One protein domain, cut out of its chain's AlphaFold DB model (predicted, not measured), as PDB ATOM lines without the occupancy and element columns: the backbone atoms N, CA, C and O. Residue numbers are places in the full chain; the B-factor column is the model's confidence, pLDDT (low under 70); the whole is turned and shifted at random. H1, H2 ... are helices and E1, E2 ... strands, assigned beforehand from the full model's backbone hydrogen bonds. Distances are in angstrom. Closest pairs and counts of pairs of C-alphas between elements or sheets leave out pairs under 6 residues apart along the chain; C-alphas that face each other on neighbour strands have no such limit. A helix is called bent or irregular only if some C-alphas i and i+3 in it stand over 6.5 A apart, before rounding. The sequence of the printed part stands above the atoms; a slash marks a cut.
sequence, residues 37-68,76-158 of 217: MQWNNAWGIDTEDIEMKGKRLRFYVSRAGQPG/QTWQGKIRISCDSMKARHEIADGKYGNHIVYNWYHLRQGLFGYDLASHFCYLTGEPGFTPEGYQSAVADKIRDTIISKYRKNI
ATOM      1  N   MET A  37       6.199 -10.860  36.545       92.06
ATOM      2  CA  MET A  37       7.474 -11.517  36.819       92.06
ATOM      3  C   MET A  37       8.068 -12.071  35.526       92.06
ATOM      4  O   MET A  37       7.344 -12.535  34.645       92.06
ATOM      5  N   GLN A  38       9.393 -12.011  35.410       90.75
ATOM      6  CA  GLN A  38      10.103 -12.544  34.251       90.75
ATOM      7  C   GLN A  38      10.181 -14.064  34.338       90.75
ATOM      8  O   GLN A  38      10.776 -14.600  35.268       90.75
ATOM      9  N   TRP A  39       9.594 -14.744  33.360       90.62
ATOM     10  CA  TRP A  39       9.724 -16.187  33.200       90.62
ATOM     11  C   TRP A  39      11.081 -16.543  32.589       90.62
ATOM     12  O   TRP A  39      11.777 -17.429  33.075       90.62
ATOM     13  N   ASN A  40      11.475 -15.820  31.538       88.38
ATOM     14  CA  ASN A  40      12.800 -15.886  30.923       88.38
ATOM     15  C   ASN A  40      13.098 -14.572  30.172       88.38
ATOM     16  O   ASN A  40      12.322 -13.624  30.239       88.38
ATOM     17  N   ASN A  41      14.201 -14.514  29.422       86.31
ATOM     18  CA  ASN A  41      14.627 -13.302  28.700       86.31
ATOM     19  C   ASN A  41      13.629 -12.802  27.638       86.31
ATOM     20  O   ASN A  41      13.713 -11.648  27.217       86.31
ATOM     21  N   ALA A  42      12.716 -13.660  27.180       88.56
ATOM     22  CA  ALA A  42      11.728 -13.338  26.160       88.56
ATOM     23  C   ALA A  42      10.311 -13.177  26.717       88.56
ATOM     24  O   ALA A  42       9.475 -12.590  26.036       88.56
ATOM     25  N   TRP A  43      10.027 -13.683  27.918       92.31
ATOM     26  CA  TRP A  43       8.665 -13.807  28.426       92.31
ATOM     27  C   TRP A  43       8.525 -13.302  29.855       92.31
ATOM     28  O   TRP A  43       9.182 -13.795  30.770       92.31
ATOM     29  N   GLY A  44       7.576 -12.391  30.051       93.69
ATOM     30  CA  GLY A  44       7.021 -12.043  31.352       93.69
ATOM     31  C   GLY A  44       5.599 -12.576  31.502       93.69
ATOM     32  O   GLY A  44       4.859 -12.693  30.523       93.69
ATOM     33  N   ILE A  45       5.201 -12.878  32.734       94.69
ATOM     34  CA  ILE A  45       3.859 -13.370  33.069       94.69
ATOM     35  C   ILE A  45       3.283 -12.520  34.200       94.69
ATOM     36  O   ILE A  45       3.989 -12.202  35.160       94.69
ATOM     37  N   ASP A  46       1.998 -12.183  34.106       94.31
ATOM     38  CA  ASP A  46       1.250 -11.685  35.258       94.31
ATOM     39  C   ASP A  46       0.925 -12.858  36.191       94.31
ATOM     40  O   ASP A  46       0.140 -13.753  35.863       94.31
ATOM     41  N   THR A  47       1.561 -12.863  37.357       93.62
ATOM     42  CA  THR A  47       1.455 -13.956  38.332       93.62
ATOM     43  C   THR A  47       0.238 -13.851  39.248       93.62
ATOM     44  O   THR A  47       0.011 -14.731  40.083       93.62
ATOM     45  N   GLU A  48      -0.556 -12.792  39.106       92.12
ATOM     46  CA  GLU A  48      -1.734 -12.528  39.921       92.12
ATOM     47  C   GLU A  48      -3.035 -12.653  39.134       92.12
ATOM     48  O   GLU A  48      -4.036 -13.038  39.729       92.12
ATOM     49  N   ASP A  49      -3.064 -12.362  37.833       91.38
ATOM     50  CA  ASP A  49      -4.275 -12.401  36.997       91.38
ATOM     51  C   ASP A  49      -4.385 -13.674  36.142       91.38
ATOM     52  O   ASP A  49      -4.695 -13.663  34.950       91.38
ATOM     53  N   ILE A  50      -4.110 -14.816  36.771       94.00
ATOM     54  CA  ILE A  50      -4.294 -16.130  36.152       94.00
ATOM     55  C   ILE A  50      -5.739 -16.578  36.349       94.00
ATOM     56  O   ILE A  50      -6.279 -16.490  37.459       94.00
ATOM     57  N   GLU A  51      -6.337 -17.117  35.287       94.88
ATOM     58  CA  GLU A  51      -7.648 -17.755  35.355       94.88
ATOM     59  C   GLU A  51      -7.590 -19.246  35.050       94.88
ATOM     60  O   GLU A  51      -6.946 -19.682  34.093       94.88
ATOM     61  N   MET A  52      -8.365 -20.013  35.813       94.25
ATOM     62  CA  MET A  52      -8.624 -21.424  35.565       94.25
ATOM     63  C   MET A  52     -10.132 -21.661  35.464       94.25
ATOM     64  O   MET A  52     -10.891 -21.328  36.374       94.25
ATOM     65  N   LYS A  53     -10.576 -22.256  34.355       93.00
ATOM     66  CA  LYS A  53     -11.976 -22.641  34.137       93.00
ATOM     67  C   LYS A  53     -12.047 -24.075  33.626       93.00
ATOM     68  O   LYS A  53     -11.870 -24.330  32.433       93.00
ATOM     69  N   GLY A  54     -12.323 -25.006  34.536       90.50
ATOM     70  CA  GLY A  54     -12.262 -26.439  34.249       90.50
ATOM     71  C   GLY A  54     -10.856 -26.823  33.789       90.50
ATOM     72  O   GLY A  54      -9.882 -26.527  34.469       90.50
ATOM     73  N   LYS A  55     -10.756 -27.403  32.593       93.94
ATOM     74  CA  LYS A  55      -9.498 -27.877  31.989       93.94
ATOM     75  C   LYS A  55      -8.749 -26.816  31.175       93.94
ATOM     76  O   LYS A  55      -7.933 -27.143  30.315       93.94
ATOM     77  N   ARG A  56      -9.086 -25.538  31.373       96.38
ATOM     78  CA  ARG A  56      -8.508 -24.418  30.625       96.38
ATOM     79  C   ARG A  56      -7.851 -23.419  31.553       96.38
ATOM     80  O   ARG A  56      -8.453 -23.013  32.547       96.38
ATOM     81  N   LEU A  57      -6.663 -22.985  31.159       97.12
ATOM     82  CA  LEU A  57      -5.876 -21.966  31.838       97.12
ATOM     83  C   LEU A  57      -5.732 -20.739  30.938       97.12
ATOM     84  O   LEU A  57      -5.667 -20.856  29.708       97.12
ATOM     85  N   ARG A  58      -5.680 -19.556  31.544       97.25
ATOM     86  CA  ARG A  58      -5.399 -18.296  30.859       97.25
ATOM     87  C   ARG A  58      -4.354 -17.512  31.632       97.25
ATOM     88  O   ARG A  58      -4.544 -17.229  32.811       97.25
ATOM     89  N   PHE A  59      -3.310 -17.114  30.919       96.38
ATOM     90  CA  PHE A  59      -2.200 -16.324  31.433       96.38
ATOM     91  C   PHE A  59      -2.132 -15.004  30.678       96.38
ATOM     92  O   PHE A  59      -2.234 -15.006  29.449       96.38
ATOM     93  N   TYR A  60      -1.935 -13.896  31.387       94.69
ATOM     94  CA  TYR A  60      -1.476 -12.662  30.756       94.69
ATOM     95  C   TYR A  60       0.035 -12.706  30.617       94.69
ATOM     96  O   TYR A  60       0.743 -13.045  31.564       94.69
ATOM     97  N   VAL A  61       0.515 -12.383  29.422       94.25
ATOM     98  CA  VAL A  61       1.926 -12.506  29.071       94.25
ATOM     99  C   VAL A  61       2.418 -11.252  28.367       94.25
ATOM    100  O   VAL A  61       1.668 -10.569  27.662       94.25
ATOM    101  N   SER A  62       3.701 -10.979  28.538       91.94
ATOM    102  CA  SER A  62       4.460 -10.037  27.737       91.94
ATOM    103  C   SER A  62       5.556 -10.809  27.020       91.94
ATOM    104  O   SER A  62       6.231 -11.645  27.618       91.94
ATOM    105  N   ARG A  63       5.705 -10.559  25.722       91.00
ATOM    106  CA  ARG A  63       6.798 -11.076  24.911       91.00
ATOM    107  C   ARG A  63       7.714  -9.929  24.531       91.00
ATOM    108  O   ARG A  63       7.250  -8.902  24.035       91.00
ATOM    109  N   ALA A  64       9.000 -10.138  24.734       89.31
ATOM    110  CA  ALA A  64      10.086  -9.312  24.254       89.31
ATOM    111  C   ALA A  64      10.706  -9.963  23.015       89.31
ATOM    112  O   ALA A  64      11.175 -11.101  23.097       89.31
ATOM    113  N   GLY A  65      10.729  -9.243  21.892       85.25
ATOM    114  CA  GLY A  65      11.473  -9.684  20.717       85.25
ATOM    115  C   GLY A  65      12.951  -9.886  21.047       85.25
ATOM    116  O   GLY A  65      13.531  -9.101  21.800       85.25
ATOM    117  N   GLN A  66      13.543 -10.950  20.516       83.75
ATOM    118  CA  GLN A  66      14.945 -11.295  20.757       83.75
ATOM    119  C   GLN A  66      15.843 -10.839  19.595       83.75
ATOM    120  O   GLN A  66      15.375 -10.730  18.457       83.75
ATOM    121  N   PRO A  67      17.140 -10.572  19.845       79.75
ATOM    122  CA  PRO A  67      18.085 -10.255  18.778       79.75
ATOM    123  C   PRO A  67      18.113 -11.352  17.705       79.75
ATOM    124  O   PRO A  67      18.216 -12.533  18.026       79.75
ATOM    125  N   GLY A  68      18.042 -10.955  16.433       78.88
ATOM    126  CA  GLY A  68      18.062 -11.881  15.295       78.88
ATOM    127  C   GLY A  68      16.700 -12.464  14.904       78.88
ATOM    128  O   GLY A  68      16.636 -13.237  13.951       78.88
ATOM    129  N   GLN A  76       7.092  -8.931  17.179       79.81
ATOM    130  CA  GLN A  76       8.029  -9.681  18.021       79.81
ATOM    131  C   GLN A  76       7.832  -9.350  19.501       79.81
ATOM    132  O   GLN A  76       7.699 -10.249  20.332       79.81
ATOM    133  N   THR A  77       7.670  -8.060  19.791       86.31
ATOM    134  CA  THR A  77       7.330  -7.548  21.118       86.31
ATOM    135  C   THR A  77       5.836  -7.277  21.216       86.31
ATOM    136  O   THR A  77       5.285  -6.520  20.413       86.31
ATOM    137  N   TRP A  78       5.167  -7.872  22.199       88.25
ATOM    138  CA  TRP A  78       3.738  -7.663  22.418       88.25
ATOM    139  C   TRP A  78       3.296  -8.037  23.830       88.25
ATOM    140  O   TRP A  78       3.998  -8.721  24.563       88.25
ATOM    141  N   GLN A  79       2.098  -7.599  24.206       90.31
ATOM    142  CA  GLN A  79       1.410  -8.040  25.417       90.31
ATOM    143  C   GLN A  79       0.061  -8.633  25.045       90.31
ATOM    144  O   GLN A  79      -0.533  -8.259  24.031       90.31
ATOM    145  N   GLY A  80      -0.412  -9.599  25.818       92.25
ATOM    146  CA  GLY A  80      -1.633 -10.309  25.479       92.25
ATOM    147  C   GLY A  80      -1.931 -11.445  26.433       92.25
ATOM    148  O   GLY A  80      -1.526 -11.426  27.594       92.25
ATOM    149  N   LYS A  81      -2.663 -12.435  25.932       94.25
ATOM    150  CA  LYS A  81      -3.054 -13.621  26.689       94.25
ATOM    151  C   LYS A  81      -2.592 -14.878  25.969       94.25
ATOM    152  O   LYS A  81      -2.656 -14.953  24.741       94.25
ATOM    153  N   ILE A  82      -2.219 -15.892  26.737       96.00
ATOM    154  CA  ILE A  82      -2.108 -17.270  26.259       96.00
ATOM    155  C   ILE A  82      -3.219 -18.067  26.920       96.00
ATOM    156  O   ILE A  82      -3.348 -18.068  28.145       96.00
ATOM    157  N   ARG A  83      -4.034 -18.735  26.105       97.44
ATOM    158  CA  ARG A  83      -5.008 -19.714  26.591       97.44
ATOM    159  C   ARG A  83      -4.500 -21.105  26.310       97.44
ATOM    160  O   ARG A  83      -4.061 -21.366  25.195       97.44
ATOM    161  N   ILE A  84      -4.621 -21.978  27.297       97.69
ATOM    162  CA  ILE A  84      -4.206 -23.374  27.237       97.69
ATOM    163  C   ILE A  84      -5.428 -24.239  27.512       97.69
ATOM    164  O   ILE A  84      -6.189 -23.970  28.440       97.69
ATOM    165  N   SER A  85      -5.620 -25.263  26.688       97.25
ATOM    166  CA  SER A  85      -6.604 -26.319  26.899       97.25
ATOM    167  C   SER A  85      -5.834 -27.596  27.216       97.25
ATOM    168  O   SER A  85      -5.208 -28.172  26.326       97.25
ATOM    169  N   CYS A  86      -5.835 -27.985  28.491       94.69
ATOM    170  CA  CYS A  86      -5.034 -29.098  29.001       94.69
ATOM    171  C   CYS A  86      -5.527 -30.451  28.470       94.69
ATOM    172  O   CYS A  86      -4.721 -31.313  28.158       94.69
ATOM    173  N   ASP A  87      -6.839 -30.590  28.268       93.56
ATOM    174  CA  ASP A  87      -7.487 -31.779  27.693       93.56
ATOM    175  C   ASP A  87      -7.085 -32.091  26.249       93.56
ATOM    176  O   ASP A  87      -7.009 -33.244  25.841       93.56
ATOM    177  N   SER A  88      -6.873 -31.053  25.446       94.00
ATOM    178  CA  SER A  88      -6.612 -31.183  24.011       94.00
ATOM    179  C   SER A  88      -5.174 -30.855  23.634       94.00
ATOM    180  O   SER A  88      -4.843 -30.904  22.448       94.00
ATOM    181  N   MET A  89      -4.321 -30.530  24.614       93.75
ATOM    182  CA  MET A  89      -2.931 -30.115  24.405       93.75
ATOM    183  C   MET A  89      -2.821 -29.012  23.348       93.75
ATOM    184  O   MET A  89      -2.009 -29.085  22.423       93.75
ATOM    185  N   LYS A  90      -3.681 -27.996  23.447       96.75
ATOM    186  CA  LYS A  90      -3.709 -26.863  22.514       96.75
ATOM    187  C   LYS A  90      -3.515 -25.551  23.247       96.75
ATOM    188  O   LYS A  90      -3.962 -25.392  24.382       96.75
ATOM    189  N   ALA A  91      -2.918 -24.587  22.560       97.56
ATOM    190  CA  ALA A  91      -2.876 -23.207  23.008       97.56
ATOM    191  C   ALA A  91      -3.258 -22.234  21.899       97.56
ATOM    192  O   ALA A  91      -3.289 -22.586  20.721       97.56
ATOM    193  N   ARG A  92      -3.575 -21.002  22.287       95.75
ATOM    194  CA  ARG A  92      -3.711 -19.878  21.361       95.75
ATOM    195  C   ARG A  92      -3.207 -18.588  21.987       95.75
ATOM    196  O   ARG A  92      -3.277 -18.416  23.205       95.75
ATOM    197  N   HIS A  93      -2.758 -17.679  21.131       93.56
ATOM    198  CA  HIS A  93      -2.348 -16.331  21.510       93.56
ATOM    199  C   HIS A  93      -3.469 -15.328  21.227       93.56
ATOM    200  O   HIS A  93      -4.116 -15.382  20.181       93.56
ATOM    201  N   GLU A  94      -3.682 -14.403  22.156       92.50
ATOM    202  CA  GLU A  94      -4.575 -13.253  22.007       92.50
ATOM    203  C   GLU A  94      -3.741 -11.993  22.235       92.50
ATOM    204  O   GLU A  94      -3.556 -11.552  23.372       92.50
ATOM    205  N   ILE A  95      -3.180 -11.443  21.161       89.38
ATOM    206  CA  ILE A  95      -2.280 -10.289  21.227       89.38
ATOM    207  C   ILE A  95      -3.112  -9.023  21.383       89.38
ATOM    208  O   ILE A  95      -4.025  -8.789  20.600       89.38
ATOM    209  N   ALA A  96      -2.818  -8.199  22.384       85.12
ATOM    210  CA  ALA A  96      -3.506  -6.936  22.579       85.12
ATOM    211  C   ALA A  96      -3.131  -5.952  21.460       85.12
ATOM    212  O   ALA A  96      -1.957  -5.648  21.230       85.12
ATOM    213  N   ASP A  97      -4.138  -5.469  20.738       76.12
ATOM    214  CA  ASP A  97      -3.974  -4.443  19.725       76.12
ATOM    215  C   ASP A  97      -4.177  -3.073  20.374       76.12
ATOM    216  O   ASP A  97      -5.300  -2.622  20.615       76.12
ATOM    217  N   GLY A  98      -3.058  -2.418  20.701       64.94
ATOM    218  CA  GLY A  98      -3.014  -1.138  21.418       64.94
ATOM    219  C   GLY A  98      -3.767   0.023  20.753       64.94
ATOM    220  O   GLY A  98      -3.821   1.101  21.332       64.94
ATOM    221  N   LYS A  99      -4.351  -0.174  19.566       56.00
ATOM    222  CA  LYS A  99      -5.085   0.854  18.823       56.00
ATOM    223  C   LYS A  99      -6.584   0.923  19.158       56.00
ATOM    224  O   LYS A  99      -7.154   2.002  19.049       56.00
ATOM    225  N   TYR A 100      -7.214  -0.178  19.591       53.06
ATOM    226  CA  TYR A 100      -8.678  -0.229  19.797       53.06
ATOM    227  C   TYR A 100      -9.142  -1.040  21.015       53.06
ATOM    228  O   TYR A 100     -10.334  -1.280  21.171       53.06
ATOM    229  N   GLY A 101      -8.222  -1.519  21.860       63.50
ATOM    230  CA  GLY A 101      -8.573  -2.422  22.966       63.50
ATOM    231  C   GLY A 101      -9.065  -3.803  22.508       63.50
ATOM    232  O   GLY A 101      -9.518  -4.602  23.324       63.50
ATOM    233  N   ASN A 102      -8.951  -4.095  21.210       73.69
ATOM    234  CA  ASN A 102      -9.241  -5.394  20.625       73.69
ATOM    235  C   ASN A 102      -8.043  -6.337  20.784       73.69
ATOM    236  O   ASN A 102      -6.905  -5.902  20.963       73.69
ATOM    237  N   HIS A 103      -8.290  -7.642  20.689       80.31
ATOM    238  CA  HIS A 103      -7.229  -8.644  20.632       80.31
ATOM    239  C   HIS A 103      -7.158  -9.270  19.238       80.31
ATOM    240  O   HIS A 103      -8.176  -9.701  18.699       80.31
ATOM    241  N   ILE A 104      -5.949  -9.390  18.687       86.75
ATOM    242  CA  ILE A 104      -5.669 -10.267  17.550       86.75
ATOM    243  C   ILE A 104      -5.647 -11.695  18.092       86.75
ATOM    244  O   ILE A 104      -4.737 -12.082  18.831       86.75
ATOM    245  N   VAL A 105      -6.684 -12.463  17.766       89.75
ATOM    246  CA  VAL A 105      -6.852 -13.845  18.224       89.75
ATOM    247  C   VAL A 105      -6.315 -14.792  17.161       89.75
ATOM    248  O   VAL A 105      -6.843 -14.857  16.055       89.75
ATOM    249  N   TYR A 106      -5.285 -15.553  17.512       90.06
ATOM    250  CA  TYR A 106      -4.759 -16.609  16.655       90.06
ATOM    251  C   TYR A 106      -5.568 -17.899  16.812       90.06
ATOM    252  O   TYR A 106      -6.195 -18.152  17.847       90.06
ATOM    253  N   ASN A 107      -5.516 -18.741  15.780       95.00
ATOM    254  CA  ASN A 107      -6.090 -20.081  15.830       95.00
ATOM    255  C   ASN A 107      -5.422 -20.928  16.920       95.00
ATOM    256  O   ASN A 107      -4.255 -20.735  17.268       95.00
ATOM    257  N   TRP A 108      -6.178 -21.892  17.441       96.31
ATOM    258  CA  TRP A 108      -5.623 -22.905  18.327       96.31
ATOM    259  C   TRP A 108      -4.575 -23.733  17.586       96.31
ATOM    260  O   TRP A 108      -4.838 -24.247  16.500       96.31
ATOM    261  N   TYR A 109      -3.416 -23.902  18.206       94.38
ATOM    262  CA  TYR A 109      -2.330 -24.738  17.720       94.38
ATOM    263  C   TYR A 109      -2.011 -25.827  18.745       94.38
ATOM    264  O   TYR A 109      -2.256 -25.668  19.942       94.38
ATOM    265  N   HIS A 110      -1.479 -26.952  18.271       95.75
ATOM    266  CA  HIS A 110      -1.044 -28.038  19.146       95.75
ATOM    267  C   HIS A 110       0.223 -27.651  19.902       95.75
ATOM    268  O   HIS A 110       1.185 -27.159  19.311       95.75
ATOM    269  N   LEU A 111       0.226 -27.914  21.203       91.38
ATOM    270  CA  LEU A 111       1.387 -27.738  22.055       91.38
ATOM    271  C   LEU A 111       2.467 -28.752  21.687       91.38
ATOM    272  O   LEU A 111       2.200 -29.940  21.520       91.38
ATOM    273  N   ARG A 112       3.698 -28.260  21.566       87.44
ATOM    274  CA  ARG A 112       4.906 -29.042  21.297       87.44
ATOM    275  C   ARG A 112       6.039 -28.482  22.145       87.44
ATOM    276  O   ARG A 112       6.047 -27.283  22.429       87.44
ATOM    277  N   GLN A 113       6.989 -29.336  22.512       85.00
ATOM    278  CA  GLN A 113       8.206 -28.910  23.202       85.00
ATOM    279  C   GLN A 113       8.886 -27.763  22.441       85.00
ATOM    280  O   GLN A 113       8.875 -27.727  21.210       85.00
ATOM    281  N   GLY A 114       9.430 -26.800  23.185       80.62
ATOM    282  CA  GLY A 114      10.020 -25.576  22.634       80.62
ATOM    283  C   GLY A 114       9.029 -24.428  22.407       80.62
ATOM    284  O   GLY A 114       9.457 -23.290  22.235       80.62
ATOM    285  N   LEU A 115       7.713 -24.672  22.460       87.75
ATOM    286  CA  LEU A 115       6.718 -23.596  22.482       87.75
ATOM    287  C   LEU A 115       6.475 -23.134  23.919       87.75
ATOM    288  O   LEU A 115       6.268 -23.952  24.810       87.75
ATOM    289  N   PHE A 116       6.388 -21.824  24.138       92.00
ATOM    290  CA  PHE A 116       6.130 -21.281  25.476       92.00
ATOM    291  C   PHE A 116       4.796 -21.764  26.074       92.00
ATOM    292  O   PHE A 116       4.704 -22.048  27.262       92.00
ATOM    293  N   GLY A 117       3.767 -21.970  25.245       93.56
ATOM    294  CA  GLY A 117       2.515 -22.579  25.703       93.56
ATOM    295  C   GLY A 117       2.676 -24.013  26.226       93.56
ATOM    296  O   GLY A 117       1.892 -24.429  27.073       93.56
ATOM    297  N   TYR A 118       3.667 -24.772  25.743       91.81
ATOM    298  CA  TYR A 118       3.943 -26.122  26.243       91.81
ATOM    299  C   TYR A 118       4.586 -26.060  27.627       91.81
ATOM    300  O   TYR A 118       4.170 -26.802  28.506       91.81
ATOM    301  N   ASP A 119       5.523 -25.132  27.824       90.94
ATOM    302  CA  ASP A 119       6.189 -24.883  29.108       90.94
ATOM    303  C   ASP A 119       5.175 -24.516  30.208       90.94
ATOM    304  O   ASP A 119       5.132 -25.106  31.284       90.94
ATOM    305  N   LEU A 120       4.232 -23.625  29.891       94.19
ATOM    306  CA  LEU A 120       3.120 -23.314  30.792       94.19
ATOM    307  C   LEU A 120       2.218 -24.532  31.062       94.19
ATOM    308  O   LEU A 120       1.738 -24.718  32.180       94.19
ATOM    309  N   ALA A 121       1.950 -25.359  30.051       92.88
ATOM    310  CA  ALA A 121       1.109 -26.538  30.225       92.88
ATOM    311  C   ALA A 121       1.785 -27.591  31.113       92.88
ATOM    312  O   ALA A 121       1.129 -28.120  32.010       92.88
ATOM    313  N   SER A 122       3.078 -27.860  30.917       89.00
ATOM    314  CA  SER A 122       3.823 -28.839  31.714       89.00
ATOM    315  C   SER A 122       3.893 -28.436  33.188       89.00
ATOM    316  O   SER A 122       3.706 -29.277  34.067       89.00
ATOM    317  N   HIS A 123       4.010 -27.134  33.463       89.94
ATOM    318  CA  HIS A 123       4.044 -26.606  34.823       89.94
ATOM    319  C   HIS A 123       2.682 -26.533  35.515       89.94
ATOM    320  O   HIS A 123       2.641 -26.617  36.738       89.94
ATOM    321  N   PHE A 124       1.570 -26.337  34.796       93.06
ATOM    322  CA  PHE A 124       0.304 -25.963  35.449       93.06
ATOM    323  C   PHE A 124      -0.900 -26.841  35.113       93.06
ATOM    324  O   PHE A 124      -1.869 -26.822  35.872       93.06
ATOM    325  N   CYS A 125      -0.887 -27.644  34.045       92.31
ATOM    326  CA  CYS A 125      -2.067 -28.442  33.684       92.31
ATOM    327  C   CYS A 125      -2.390 -29.558  34.689       92.31
ATOM    328  O   CYS A 125      -3.550 -29.945  34.810       92.31
ATOM    329  N   TYR A 126      -1.426 -30.006  35.502       89.38
ATOM    330  CA  TYR A 126      -1.726 -30.936  36.597       89.38
ATOM    331  C   TYR A 126      -2.713 -30.330  37.617       89.38
ATOM    332  O   TYR A 126      -3.497 -31.053  38.228       89.38
ATOM    333  N   LEU A 127      -2.736 -28.997  37.766       89.38
ATOM    334  CA  LEU A 127      -3.661 -28.296  38.667       89.38
ATOM    335  C   LEU A 127      -5.115 -28.381  38.189       89.38
ATOM    336  O   LEU A 127      -6.028 -28.217  38.997       89.38
ATOM    337  N   THR A 128      -5.345 -28.663  36.903       89.69
ATOM    338  CA  THR A 128      -6.698 -28.865  36.366       89.69
ATOM    339  C   THR A 128      -7.205 -30.291  36.571       89.69
ATOM    340  O   THR A 128      -8.346 -30.581  36.218       89.69
ATOM    341  N   GLY A 129      -6.365 -31.192  37.091       84.44
ATOM    342  CA  GLY A 129      -6.697 -32.601  37.268       84.44
ATOM    343  C   GLY A 129      -6.610 -33.460  36.015       84.44
ATOM    344  O   GLY A 129      -7.051 -34.610  36.053       84.44
ATOM    345  N   GLU A 130      -6.094 -32.913  34.913       83.75
ATOM    346  CA  GLU A 130      -5.977 -33.663  33.668       83.75
ATOM    347  C   GLU A 130      -4.899 -34.748  33.822       83.75
ATOM    348  O   GLU A 130      -3.782 -34.431  34.244       83.75
ATOM    349  N   PRO A 131      -5.206 -36.024  33.520       75.25
ATOM    350  CA  PRO A 131      -4.210 -37.085  33.579       75.25
ATOM    351  C   PRO A 131      -3.062 -36.820  32.595       75.25
ATOM    352  O   PRO A 131      -3.244 -36.197  31.555       75.25
ATOM    353  N   GLY A 132      -1.872 -37.329  32.916       71.81
ATOM    354  CA  GLY A 132      -0.680 -37.173  32.072       71.81
ATOM    355  C   GLY A 132       0.171 -35.940  32.384       71.81
ATOM    356  O   GLY A 132       1.240 -35.791  31.801       71.81
ATOM    357  N   PHE A 133      -0.247 -35.106  33.340       78.19
ATOM    358  CA  PHE A 133       0.579 -34.033  33.884       78.19
ATOM    359  C   PHE A 133       0.979 -34.334  35.326       78.19
ATOM    360  O   PHE A 133       0.143 -34.669  36.165       78.19
ATOM    361  N   THR A 134       2.261 -34.163  35.624       70.88
ATOM    362  CA  THR A 134       2.808 -34.232  36.981       70.88
ATOM    363  C   THR A 134       3.458 -32.899  37.328       70.88
ATOM    364  O   THR A 134       4.006 -32.266  36.427       70.88
ATOM    365  N   PRO A 135       3.440 -32.465  38.602       68.69
ATOM    366  CA  PRO A 135       4.200 -31.292  39.008       68.69
ATOM    367  C   PRO A 135       5.669 -31.489  38.638       68.69
ATOM    368  O   PRO A 135       6.278 -32.479  39.049       68.69
ATOM    369  N   GLU A 136       6.238 -30.564  37.869       64.38
ATOM    370  CA  GLU A 136       7.678 -30.574  37.638       64.38
ATOM    371  C   GLU A 136       8.407 -30.347  38.972       64.38
ATOM    372  O   GLU A 136       7.985 -29.530  39.798       64.38
ATOM    373  N   GLY A 137       9.478 -31.117  39.201       55.66
ATOM    374  CA  GLY A 137      10.244 -31.090  40.450       55.66
ATOM    375  C   GLY A 137      11.093 -29.828  40.624       55.66
ATOM    376  O   GLY A 137      11.403 -29.455  41.748       55.66
ATOM    377  N   TYR A 138      11.437 -29.140  39.537       52.34
ATOM    378  CA  TYR A 138      12.161 -27.875  39.577       52.34
ATOM    379  C   TYR A 138      11.212 -26.745  39.186       52.34
ATOM    380  O   TYR A 138      10.835 -26.633  38.027       52.34
ATOM    381  N   GLN A 139      10.803 -25.918  40.151       64.62
ATOM    382  CA  GLN A 139       9.932 -24.771  39.888       64.62
ATOM    383  C   GLN A 139      10.701 -23.486  40.171       64.62
ATOM    384  O   GLN A 139      11.280 -23.305  41.243       64.62
ATOM    385  N   SER A 140      10.740 -22.594  39.182       81.56
ATOM    386  CA  SER A 140      11.254 -21.241  39.377       81.56
ATOM    387  C   SER A 140      10.387 -20.495  40.397       81.56
ATOM    388  O   SER A 140       9.208 -20.806  40.567       81.56
ATOM    389  N   ALA A 141      10.925 -19.451  41.035       87.44
ATOM    390  CA  ALA A 141      10.139 -18.615  41.950       87.44
ATOM    391  C   ALA A 141       8.869 -18.036  41.283       87.44
ATOM    392  O   ALA A 141       7.852 -17.823  41.942       87.44
ATOM    393  N   VAL A 142       8.916 -17.814  39.964       89.75
ATOM    394  CA  VAL A 142       7.756 -17.394  39.165       89.75
ATOM    395  C   VAL A 142       6.731 -18.517  39.053       89.75
ATOM    396  O   VAL A 142       5.547 -18.279  39.284       89.75
ATOM    397  N   ALA A 143       7.169 -19.741  38.748       90.25
ATOM    398  CA  ALA A 143       6.279 -20.893  38.670       90.25
ATOM    399  C   ALA A 143       5.617 -21.202  40.021       90.25
ATOM    400  O   ALA A 143       4.400 -21.393  40.072       90.25
ATOM    401  N   ASP A 144       6.381 -21.138  41.115       88.81
ATOM    402  CA  ASP A 144       5.863 -21.266  42.479       88.81
ATOM    403  C   ASP A 144       4.772 -20.230  42.767       88.81
ATOM    404  O   ASP A 144       3.687 -20.575  43.239       88.81
ATOM    405  N   LYS A 145       5.029 -18.957  42.435       91.81
ATOM    406  CA  LYS A 145       4.065 -17.875  42.650       91.81
ATOM    407  C   LYS A 145       2.781 -18.093  41.850       91.81
ATOM    408  O   LYS A 145       1.696 -17.954  42.409       91.81
ATOM    409  N   ILE A 146       2.888 -18.463  40.571       93.00
ATOM    410  CA  ILE A 146       1.736 -18.749  39.698       93.00
ATOM    411  C   ILE A 146       0.918 -19.913  40.259       93.00
ATOM    412  O   ILE A 146      -0.301 -19.799  40.400       93.00
ATOM    413  N   ARG A 147       1.582 -21.018  40.616       91.25
ATOM    414  CA  ARG A 147       0.941 -22.188  41.221       91.25
ATOM    415  C   ARG A 147       0.178 -21.794  42.481       91.25
ATOM    416  O   ARG A 147      -0.998 -22.130  42.608       91.25
ATOM    417  N   ASP A 148       0.818 -21.072  43.393       90.12
ATOM    418  CA  ASP A 148       0.218 -20.681  44.668       90.12
ATOM    419  C   ASP A 148      -0.959 -19.705  44.459       90.12
ATOM    420  O   ASP A 148      -1.983 -19.801  45.146       90.12
ATOM    421  N   THR A 149      -0.885 -18.823  43.456       93.00
ATOM    422  CA  THR A 149      -2.021 -17.998  43.013       93.00
ATOM    423  C   THR A 149      -3.178 -18.859  42.493       93.00
ATOM    424  O   THR A 149      -4.323 -18.644  42.892       93.00
ATOM    425  N   ILE A 150      -2.922 -19.857  41.640       92.69
ATOM    426  CA  ILE A 150      -3.977 -20.750  41.124       92.69
ATOM    427  C   ILE A 150      -4.609 -21.538  42.276       92.69
ATOM    428  O   ILE A 150      -5.836 -21.578  42.394       92.69
ATOM    429  N   ILE A 151      -3.788 -22.127  43.150       89.81
ATOM    430  CA  ILE A 151      -4.254 -22.906  44.300       89.81
ATOM    431  C   ILE A 151      -5.094 -22.035  45.230       89.81
ATOM    432  O   ILE A 151      -6.186 -22.447  45.615       89.81
ATOM    433  N   SER A 152      -4.631 -20.834  45.581       91.00
ATOM    434  CA  SER A 152      -5.371 -19.946  46.485       91.00
ATOM    435  C   SER A 152      -6.718 -19.509  45.903       91.00
ATOM    436  O   SER A 152      -7.721 -19.543  46.615       91.00
ATOM    437  N   LYS A 153      -6.774 -19.175  44.608       92.44
ATOM    438  CA  LYS A 153      -8.009 -18.737  43.942       92.44
ATOM    439  C   LYS A 153      -9.000 -19.867  43.674       92.44
ATOM    440  O   LYS A 153     -10.206 -19.666  43.791       92.44
ATOM    441  N   TYR A 154      -8.508 -21.045  43.298       90.50
ATOM    442  CA  TYR A 154      -9.339 -22.112  42.736       90.50
ATOM    443  C   TYR A 154      -9.321 -23.407  43.544       90.50
ATOM    444  O   TYR A 154      -9.770 -24.432  43.040       90.50
ATOM    445  N   ARG A 155      -8.874 -23.376  44.807       80.06
ATOM    446  CA  ARG A 155      -8.731 -24.552  45.690       80.06
ATOM    447  C   ARG A 155      -9.898 -25.541  45.638       80.06
ATOM    448  O   ARG A 155      -9.668 -26.741  45.620       80.06
ATOM    449  N   LYS A 156     -11.142 -25.044  45.617       76.69
ATOM    450  CA  LYS A 156     -12.364 -25.875  45.588       76.69
ATOM    451  C   LYS A 156     -12.533 -26.679  44.292       76.69
ATOM    452  O   LYS A 156     -13.251 -27.669  44.289       76.69
ATOM    453  N   ASN A 157     -11.883 -26.248  43.215       69.12
ATOM    454  CA  ASN A 157     -11.984 -26.833  41.881       69.12
ATOM    455  C   ASN A 157     -10.777 -27.723  41.543       69.12
ATOM    456  O   ASN A 157     -10.744 -28.298  40.458       69.12
ATOM    457  N   ILE A 158      -9.782 -27.814  42.434       68.31
ATOM    458  CA  ILE A 158      -8.610 -28.673  42.252       68.31
ATOM    459  C   ILE A 158      -8.959 -30.058  42.810       68.31
ATOM    460  O   ILE A 158      -9.370 -30.145  43.972       68.31
TER     461      ILE A 158
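This is residues 37 to 68 and 76 to 158 of the 217 residues of an uncharacterized protein of Prochlorococcus marinus str. MIT 1323 (UniProt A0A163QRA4). What is the main picture? A strongly twisted antiparallel sheet of seven strands curls round helix H1, and a second helix, H2, packs on E1 and E3, two of the sheet's edge strands, and on the later part of H1. What makes it up? The printed part has 115 residues, with named elements in the order E1 E2 E3 E4 E5 E6 E7 H1 H2, and its class is mixed, helices and strands. The sheet is branched at E4, and E5 E6 E7 form a meander, each strand the antiparallel neighbour of the one before. How large is it? It is compact, with a radius of gyration of the C-alphas of 13.8 A and spans of 38 by 26 by 25 A.

Where are the strands? The longest are E4, residues 56 to 63, 21.1 A; E5, residues 78 to 85, 21.8 A; and E6, residues 90 to 97, 22.6 A. The shorter ones are E1, residues 37 to 40, beginning at C-alpha 37 (7.474, -11.517, 36.819); E2, residues 43 to 46; E3, residues 51 to 53; and E7, residues 102 to 105. Where are the helices? H1 is residues 116 to 128, 18.5 A, and H2 is residues 141 to 157, 23.6 A, ending at C-alpha 157 (-11.984, -26.833, 41.881). Both are irregular: C-alphas 123 and 126 are 7.4 A apart, and C-alphas 153 and 156 are 8.5 A apart.

How do the strands pair? E4 bends by 53 degrees at residue 60, with E2 and E3 on one side and E5 on the other side; within hydrogen-bond range are N 44 and O 62, 2.9 A, N 58 and O 51, 2.8 A, and N 59 and O 82, 2.9 A. E1 and E2 are a hairpin, with N 39 and O 43 at 2.8 A. E5 and E6, and E6 and E7, are hairpins too, with N 83 and O 92 at 3.0 A and N 95 and O 104 at 2.9 A. How do the helices sit? H1 is on the sheet; the closest C-alphas of H1 and E5 are those of Ala 121 and Ile 84, 6.9 A. H2 is on the sheet at a height of 9.4 A; its closest C-alphas with E1 are those of Val 142 and Met 37, 6.3 A. With residues 123 to 128 alone, H1 touches H2 at a steep tilt of 37 degrees, only just past shallow, the same way; the closest C-alphas are those of Phe 124 and Arg 147, 6.9 A. How are their backbones? Of the O i to N i+4 pairs, 6 of 9 in H1 and 11 of 13 in H2 are within hydrogen-bond range.

Is the printed part unbroken? Residues 69 to 75 are not printed, and C-alphas 68 and 76 are 10.6 A apart. Which link is long? H1 to H2, with 12 residues between them. Where is confidence low? The pLDDT is under 70 at residues 98 to 101, 135 to 139 and 157 to 158.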